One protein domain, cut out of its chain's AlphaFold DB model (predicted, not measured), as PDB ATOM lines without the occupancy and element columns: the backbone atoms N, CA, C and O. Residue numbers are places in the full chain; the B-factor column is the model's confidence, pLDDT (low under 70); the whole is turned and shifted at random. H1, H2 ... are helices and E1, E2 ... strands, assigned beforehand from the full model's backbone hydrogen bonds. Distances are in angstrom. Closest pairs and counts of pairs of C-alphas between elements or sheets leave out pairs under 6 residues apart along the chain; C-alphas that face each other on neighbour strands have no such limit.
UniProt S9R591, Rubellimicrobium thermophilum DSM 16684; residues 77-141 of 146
ATOM      1  N   VAL A  77     377.559 330.687 267.073       97.44
ATOM      2  CA  VAL A  77     378.929 330.176 266.938       97.44
ATOM      3  C   VAL A  77     378.907 328.685 266.615       97.44
ATOM      4  O   VAL A  77     378.264 327.897 267.299       97.44
ATOM      5  N   GLY A  78     379.649 328.300 265.575       97.19
ATOM      6  CA  GLY A  78     379.762 326.911 265.137       97.19
ATOM      7  C   GLY A  78     378.582 326.422 264.298       97.19
ATOM      8  O   GLY A  78     377.577 327.112 264.105       97.19
ATOM      9  N   HIS A  79     378.738 325.219 263.755       97.75
ATOM     10  CA  HIS A  79     377.754 324.567 262.900       97.75
ATOM     11  C   HIS A  79     376.512 324.125 263.696       97.75
ATOM     12  O   HIS A  79     376.611 323.773 264.871       97.75
ATOM     13  N   LYS A  80     375.344 324.143 263.043       98.25
ATOM     14  CA  LYS A  80     374.077 323.655 263.602       98.25
ATOM     15  C   LYS A  80     374.113 322.135 263.767       98.25
ATOM     16  O   LYS A  80     374.342 321.433 262.799       98.25
ATOM     17  N   GLU A  81     373.876 321.628 264.968       97.81
ATOM     18  CA  GLU A  81     373.985 320.195 265.277       97.81
ATOM     19  C   GLU A  81     372.632 319.549 265.566       97.81
ATOM     20  O   GLU A  81     372.470 318.354 265.325       97.81
ATOM     21  N   ARG A  82     371.663 320.318 266.081       98.12
ATOM     22  CA  ARG A  82     370.332 319.801 266.428       98.12
ATOM     23  C   ARG A  82     369.231 320.847 266.329       98.12
ATOM     24  O   ARG A  82     369.491 322.051 266.357       98.12
ATOM     25  N   GLU A  83     367.983 320.410 266.271       98.19
ATOM     26  CA  GLU A  83     366.827 321.289 266.404       98.19
ATOM     27  C   GLU A  83     366.896 322.108 267.709       98.19
ATOM     28  O   GLU A  83     367.316 321.624 268.761       98.19
ATOM     29  N   GLY A  84     366.539 323.393 267.628       97.38
ATOM     30  CA  GLY A  84     366.494 324.281 268.795       97.38
ATOM     31  C   GLY A  84     367.842 324.764 269.351       97.38
ATOM     32  O   GLY A  84     367.841 325.555 270.288       97.38
ATOM     33  N   ASP A  85     368.986 324.374 268.783       97.56
ATOM     34  CA  ASP A  85     370.309 324.825 269.256       97.56
ATOM     35  C   ASP A  85     370.636 326.305 268.987       97.56
ATOM     36  O   ASP A  85     371.677 326.786 269.415       97.56
ATOM     37  N   GLY A  86     369.774 327.038 268.276       96.88
ATOM     38  CA  GLY A  86     369.977 328.453 267.972       96.88
ATOM     39  C   GLY A  86     371.078 328.742 266.946       96.88
ATOM     40  O   GLY A  86     371.363 329.916 266.705       96.88
ATOM     41  N   ARG A  87     371.667 327.720 266.316       97.88
ATOM     42  CA  ARG A  87     372.763 327.871 265.352       97.88
ATOM     43  C   ARG A  87     372.262 327.985 263.921       97.88
ATOM     44  O   ARG A  87     371.296 327.346 263.512       97.88
ATOM     45  N   THR A  88     372.970 328.783 263.124       97.81
ATOM     46  CA  THR A  88     372.845 328.790 261.658       97.81
ATOM     47  C   THR A  88     373.863 327.801 261.079       97.81
ATOM     48  O   THR A  88     375.037 327.889 261.462       97.81
ATOM     49  N   PRO A  89     373.463 326.884 260.178       98.19
ATOM     50  CA  PRO A  89     374.367 325.879 259.630       98.19
ATOM     51  C   PRO A  89     375.540 326.495 258.862       98.19
ATOM     52  O   PRO A  89     375.465 327.606 258.339       98.19
ATOM     53  N   GLU A  90     376.633 325.742 258.800       98.19
ATOM     54  CA  GLU A  90     377.864 326.093 258.087       98.19
ATOM     55  C   GLU A  90     378.155 325.035 257.028       98.19
ATOM     56  O   GLU A  90     378.230 323.853 257.352       98.19
ATOM     57  N   GLY A  91     378.311 325.455 255.775       97.69
ATOM     58  CA  GLY A  91     378.499 324.557 254.640       97.69
ATOM     59  C   GLY A  91     377.951 325.154 253.348       97.69
ATOM     60  O   GLY A  91     377.565 326.324 253.302       97.69
ATOM     61  N   VAL A  92     377.923 324.337 252.296       98.19
ATOM     62  CA  VAL A  92     377.316 324.696 251.011       98.19
ATOM     63  C   VAL A  92     375.896 324.144 250.964       98.19
ATOM     64  O   VAL A  92     375.679 322.952 251.177       98.19
ATOM     65  N   TYR A  93     374.944 325.022 250.662       98.44
ATOM     66  CA  TYR A  93     373.528 324.698 250.531       98.44
ATOM     67  C   TYR A  93     372.952 325.372 249.288       98.44
ATOM     68  O   TYR A  93     373.456 326.402 248.837       98.44
ATOM     69  N   TYR A  94     371.869 324.810 248.764       98.06
ATOM     70  CA  TYR A  94     371.142 325.368 247.631       98.06
ATOM     71  C   TYR A  94     369.889 326.092 248.101       98.06
ATOM     72  O   TYR A  94     369.254 325.665 249.063       98.06
ATOM     73  N   ILE A  95     369.508 327.160 247.395       97.00
ATOM     74  CA  ILE A  95     368.168 327.726 247.545       97.00
ATOM     75  C   ILE A  95     367.179 326.755 246.907       97.00
ATOM     76  O   ILE A  95     367.175 326.593 245.688       97.00
ATOM     77  N   ASP A  96     366.335 326.136 247.720       96.69
ATOM     78  CA  ASP A  96     365.383 325.111 247.280       96.69
ATOM     79  C   ASP A  96     363.920 325.544 247.442       96.69
ATOM     80  O   ASP A  96     363.018 324.964 246.838       96.69
ATOM     81  N   ARG A  97     363.669 326.601 248.222       94.94
ATOM     82  CA  ARG A  97     362.327 327.121 248.498       94.94
ATOM     83  C   ARG A  97     362.300 328.640 248.388       94.94
ATOM     84  O   ARG A  97     363.233 329.331 248.787       94.94
ATOM     85  N   ARG A  98     361.183 329.181 247.895       93.75
ATOM     86  CA  ARG A  98     360.888 330.622 247.902       93.75
ATOM     87  C   ARG A  98     359.516 330.852 248.521       93.75
ATOM     88  O   ARG A  98     358.532 330.279 248.063       93.75
ATOM     89  N   ASN A  99     359.441 331.711 249.531       88.00
ATOM     90  CA  ASN A  99     358.200 332.088 250.196       88.00
ATOM     91  C   ASN A  99     357.928 333.593 250.009       88.00
ATOM     92  O   ASN A  99     358.403 334.414 250.800       88.00
ATOM     93  N   PRO A 100     357.155 333.976 248.975       84.88
ATOM     94  CA  PRO A 100     356.810 335.374 248.731       84.88
ATOM     95  C   PRO A 100     355.790 335.932 249.737       84.88
ATOM     96  O   PRO A 100     355.646 337.144 249.836       84.88
ATOM     97  N   ARG A 101     355.095 335.074 250.499       82.56
ATOM     98  CA  ARG A 101     354.090 335.468 251.505       82.56
ATOM     99  C   ARG A 101     354.640 335.417 252.935       82.56
ATOM    100  O   ARG A 101     353.882 335.264 253.887       82.56
ATOM    101  N   SER A 102     355.961 335.491 253.091       79.88
ATOM    102  CA  SER A 102     356.606 335.474 254.405       79.88
ATOM    103  C   SER A 102     356.169 336.672 255.251       79.88
ATOM    104  O   SER A 102     356.177 337.808 254.772       79.88
ATOM    105  N   ARG A 103     355.895 336.435 256.541       75.69
ATOM    106  CA  ARG A 103     355.676 337.498 257.542       75.69
ATOM    107  C   ARG A 103     356.914 338.380 257.775       75.69
ATOM    108  O   ARG A 103     356.816 339.425 258.402       75.69
ATOM    109  N   TYR A 104     358.068 337.955 257.261       75.56
ATOM    110  CA  TYR A 104     359.371 338.599 257.416       75.56
ATOM    111  C   TYR A 104     359.926 339.149 256.095       75.56
ATOM    112  O   TYR A 104     361.120 339.060 255.850       75.56
ATOM    113  N   HIS A 105     359.056 339.659 255.220       74.56
ATOM    114  CA  HIS A 105     359.412 340.211 253.907       74.56
ATOM    115  C   HIS A 105     360.267 339.274 253.035       74.56
ATOM    116  O   HIS A 105     361.490 339.393 252.989       74.56
ATOM    117  N   LEU A 106     359.592 338.398 252.278       83.38
ATOM    118  CA  LEU A 106     360.197 337.379 251.406       83.38
ATOM    119  C   LEU A 106     361.109 336.402 252.182       83.38
ATOM    120  O   LEU A 106     361.773 336.751 253.151       83.38
ATOM    121  N   ALA A 107     361.139 335.131 251.795       90.12
ATOM    122  CA  ALA A 107     362.086 334.188 252.392       90.12
ATOM    123  C   ALA A 107     362.598 333.184 251.364       90.12
ATOM    124  O   ALA A 107     361.839 332.689 250.530       90.12
ATOM    125  N   LEU A 108     363.888 332.886 251.440       95.12
ATOM    126  CA  LEU A 108     364.577 331.882 250.643       95.12
ATOM    127  C   LEU A 108     364.977 330.739 251.571       95.12
ATOM    128  O   LEU A 108     365.748 330.953 252.502       95.12
ATOM    129  N   GLY A 109     364.418 329.552 251.357       96.94
ATOM    130  CA  GLY A 109     364.798 328.357 252.105       96.94
ATOM    131  C   GLY A 109     366.070 327.753 251.531       96.94
ATOM    132  O   GLY A 109     366.311 327.869 250.326       96.94
ATOM    133  N   ILE A 110     366.874 327.147 252.402       98.44
ATOM    134  CA  ILE A 110     368.072 326.409 252.003       98.44
ATOM    135  C   ILE A 110     367.877 324.899 252.156       98.44
ATOM    136  O   ILE A 110     367.122 324.445 253.015       98.44
ATOM    137  N   SER A 111     368.649 324.125 251.398       98.31
ATOM    138  CA  SER A 111     368.671 322.658 251.417       98.31
ATOM    139  C   SER A 111     369.342 322.049 252.661       98.31
ATOM    140  O   SER A 111     370.089 321.075 252.553       98.31
ATOM    141  N   TYR A 112     369.148 322.662 253.829       98.12
ATOM    142  CA  TYR A 112     369.510 322.092 255.124       98.12
ATOM    143  C   TYR A 112     368.346 321.225 255.647       98.12
ATOM    144  O   TYR A 112     367.201 321.682 255.577       98.12
ATOM    145  N   PRO A 113     368.613 320.041 256.228       98.50
ATOM    146  CA  PRO A 113     369.934 319.431 256.401       98.50
ATOM    147  C   PRO A 113     370.421 318.727 255.125       98.50
ATOM    148  O   PRO A 113     369.632 318.143 254.381       98.50
ATOM    149  N   ASN A 114     371.733 318.760 254.873       98.19
ATOM    150  CA  ASN A 114     372.348 317.948 253.819       98.19
ATOM    151  C   ASN A 114     372.742 316.550 254.350       98.19
ATOM    152  O   ASN A 114     372.584 316.247 255.532       98.19
ATOM    153  N   ALA A 115     373.287 315.688 253.488       98.06
ATOM    154  CA  ALA A 115     373.663 314.322 253.870       98.06
ATOM    155  C   ALA A 115     374.684 314.251 255.027       98.06
ATOM    156  O   ALA A 115     374.582 313.362 255.872       98.06
ATOM    157  N   ALA A 116     375.644 315.179 255.087       98.12
ATOM    158  CA  ALA A 116     376.627 315.234 256.167       98.12
ATOM    159  C   ALA A 116     375.994 315.702 257.486       98.12
ATOM    160  O   ALA A 116     376.309 315.161 258.544       98.12
ATOM    161  N   ASP A 117     375.064 316.656 257.422       98.62
ATOM    162  CA  ASP A 117     374.316 317.139 258.589       98.62
ATOM    163  C   ASP A 117     373.447 316.019 259.179       98.62
ATOM    164  O   ASP A 117     373.472 315.784 260.385       98.62
ATOM    165  N   ILE A 118     372.755 315.261 258.317       98.50
ATOM    166  CA  ILE A 118     371.950 314.094 258.712       98.50
ATOM    167  C   ILE A 118     372.831 313.018 259.357       98.50
ATOM    168  O   ILE A 118     372.469 312.469 260.397       98.50
ATOM    169  N   ALA A 119     373.986 312.706 258.760       98.38
ATOM    170  CA  ALA A 119     374.902 311.702 259.298       98.38
ATOM    171  C   ALA A 119     375.420 312.092 260.692       98.38
ATOM    172  O   ALA A 119     375.385 311.271 261.608       98.38
ATOM    173  N   ARG A 120     375.822 313.356 260.868       98.12
ATOM    174  CA  ARG A 120     376.292 313.901 262.148       98.12
ATOM    175  C   ARG A 120     375.201 313.868 263.216       98.12
ATOM    176  O   ARG A 120     375.444 313.415 264.328       98.12
ATOM    177  N   ALA A 121     373.990 314.305 262.878       98.38
ATOM    178  CA  ALA A 121     372.867 314.288 263.810       98.38
ATOM    179  C   ALA A 121     372.501 312.854 264.229       98.38
ATOM    180  O   ALA A 121     372.252 312.595 265.406       98.38
ATOM    181  N   LYS A 122     372.576 311.895 263.295       98.44
ATOM    182  CA  LYS A 122     372.385 310.469 263.588       98.44
ATOM    183  C   LYS A 122     373.445 309.920 264.544       98.44
ATOM    184  O   LYS A 122     373.090 309.172 265.450       98.44
ATOM    185  N   GLU A 123     374.715 310.274 264.358       98.38
ATOM    186  CA  GLU A 123     375.805 309.878 265.263       98.38
ATOM    187  C   GLU A 123     375.607 310.441 266.679       98.38
ATOM    188  O   GLU A 123     375.844 309.747 267.664       98.38
ATOM    189  N   LEU A 124     375.088 311.666 266.777       97.88
ATOM    190  CA  LEU A 124     374.760 312.320 268.044       97.88
ATOM    191  C   LEU A 124     373.427 311.852 268.661       97.88
ATOM    192  O   LEU A 124     373.132 312.209 269.800       97.88
ATOM    193  N   GLY A 125     372.613 311.077 267.937       98.44
ATOM    194  CA  GLY A 125     371.293 310.632 268.392       98.44
ATOM    195  C   GLY A 125     370.262 311.762 268.521       98.44
ATOM    196  O   GLY A 125     369.391 311.696 269.386       98.44
ATOM    197  N   VAL A 126     370.365 312.805 267.693       98.62
ATOM    198  CA  VAL A 126     369.513 314.009 267.732       98.62
ATOM    199  C   VAL A 126     368.820 314.262 266.391       98.62
ATOM    200  O   VAL A 126     369.258 313.772 265.350       98.62
ATOM    201  N   ASP A 127     367.747 315.056 266.406       98.31
ATOM    202  CA  ASP A 127     367.124 315.580 265.185       98.31
ATOM    203  C   ASP A 127     367.923 316.802 264.687       98.31
ATOM    204  O   ASP A 127     368.117 317.737 265.472       98.31
ATOM    205  N   PRO A 128     368.402 316.844 263.426       98.06
ATOM    206  CA  PRO A 128     369.087 318.021 262.879       98.06
ATOM    207  C   PRO A 128     368.178 319.259 262.757       98.06
ATOM    208  O   PRO A 128     368.680 320.383 262.621       98.06
ATOM    209  N   GLY A 129     366.859 319.069 262.787       97.88
ATOM    210  CA  GLY A 129     365.849 320.062 262.459       97.88
ATOM    211  C   GLY A 129     365.796 320.370 260.961       97.88
ATOM    212  O   GLY A 129     366.333 319.650 260.118       97.88
ATOM    213  N   GLY A 130     365.173 321.495 260.624       96.31
ATOM    214  CA  GLY A 130     365.004 321.947 259.245       96.31
ATOM    215  C   GLY A 130     364.642 323.427 259.174       96.31
ATOM    216  O   GLY A 130     365.022 324.202 260.050       96.31
ATOM    217  N   ASP A 131     363.922 323.808 258.117       93.94
ATOM    218  CA  ASP A 131     363.306 325.132 257.953       93.94
ATOM    219  C   ASP A 131     364.245 326.316 258.209       93.94
ATOM    220  O   ASP A 131     363.905 327.316 258.843       93.94
ATOM    221  N   ILE A 132     365.449 326.222 257.648       96.75
ATOM    222  CA  ILE A 132     366.398 327.328 257.643       96.75
ATOM    223  C   ILE A 132     366.108 328.234 256.445       96.75
ATOM    224  O   ILE A 132     366.088 327.787 255.293       96.75
ATOM    225  N   PHE A 133     365.897 329.522 256.727       96.25
ATOM    226  CA  PHE A 133     365.571 330.541 255.734       96.25
ATOM    227  C   PHE A 133     366.477 331.769 255.849       96.25
ATOM    228  O   PHE A 133     366.828 332.209 256.940       96.25
ATOM    229  N   ILE A 134     366.774 332.370 254.699       96.31
ATOM    230  CA  ILE A 134     367.282 333.736 254.565       96.31
ATOM    231  C   ILE A 134     366.071 334.622 254.267       96.31
ATOM    232  O   ILE A 134     365.373 334.399 253.278       96.31
ATOM    233  N   HIS A 135     365.795 335.610 255.113       94.25
ATOM    234  CA  HIS A 135     364.618 336.468 254.979       94.25
ATOM    235  C   HIS A 135     364.926 337.916 255.378       94.25
ATOM    236  O   HIS A 135     365.954 338.190 256.000       94.25
ATOM    237  N   GLY A 136     364.042 338.841 255.004       89.12
ATOM    238  CA  GLY A 136     364.119 340.237 255.428       89.12
ATOM    239  C   GLY A 136     363.681 340.446 256.880       89.12
ATOM    240  O   GLY A 136     363.400 339.508 257.626       89.12
ATOM    241  N   GLN A 137     363.601 341.700 257.308       82.06
ATOM    242  CA  GLN A 137     362.920 342.032 258.559       82.06
ATOM    243  C   GLN A 137     361.403 342.123 258.320       82.06
ATOM    244  O   GLN A 137     360.975 342.398 257.194       82.06
ATOM    245  N   PRO A 138     360.561 341.874 259.343       74.00
ATOM    246  CA  PRO A 138     359.145 342.196 259.226       74.00
ATOM    247  C   PRO A 138     358.992 343.667 258.832       74.00
ATOM    248  O   PRO A 138     359.786 344.509 259.254       74.00
ATOM    249  N   ALA A 139     357.980 343.973 258.015       65.50
ATOM    250  CA  ALA A 139     357.670 345.362 257.702       65.50
ATOM    251  C   ALA A 139     357.476 346.124 259.020       65.50
ATOM    252  O   ALA A 139     356.778 345.639 259.910       65.50
ATOM    253  N   PHE A 140     358.111 347.289 259.152       59.62
ATOM    254  CA  PHE A 140     357.891 348.161 260.298       59.62
ATOM    255  C   PHE A 140     356.392 348.474 260.400       59.62
ATOM    256  O   PHE A 140     355.840 349.153 259.533       59.62
ATOM    257  N   VAL A 141     355.734 347.955 261.438       57.47
ATOM    258  CA  VAL A 141     354.376 348.352 261.817       57.47
ATOM    259  C   VAL A 141     354.533 349.400 262.919       57.47
ATOM    260  O   VAL A 141     355.052 349.061 263.986       57.47
TER     261      VAL A 141
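AT A GLANCE: This is residues 77 to 141 of the 146 residues of a protein of Rubellimicrobium thermophilum DSM 16684 (UniProt S9R591). Little regular structure: a small three-stranded sheet lies towards one end of an elongated body, helix H1 towards the other, and residues 77 to 94 have no named element. The 65 printed residues include E1, E2, H1 and E3 in chain order; the antiparallel sheet runs E1, E2, E3. The class is mixed, with only 22 residues in named elements. The whole is only just loose, close to compact, with radius of gyration of the C-alphas 13.2 A and spans of 43 by 21 by 17 A.

HOW THE PARTS SIT: E1, residues 95 to 99, and E2, residues 107 to 110, form an antiparallel hairpin at 154 degrees; N 99 and O 107, 2.8 A apart, are within hydrogen-bond range. H1, residues 115 to 124, is not on the sheet, with every O i to N i+4 pair within range. E3, residues 133 to 135, is antiparallel to E2 at 154 degrees, with N 134 and O 108 at 2.8 A.

IN THESE COORDINATES: E1 begins at C-alpha 95 (368.168, 327.726, 247.545) and measures 11.2 A, E2 9.8 A, H1 14.4 A; E3, 6.1 A, ends at C-alpha 135 (364.618, 336.468, 254.979).

THE WHOLE: The farthest C-alphas, Glu 123 and Val 141, are 44.2 A apart. The printed part has no cut; residues 139 to 141 have pLDDT under 70.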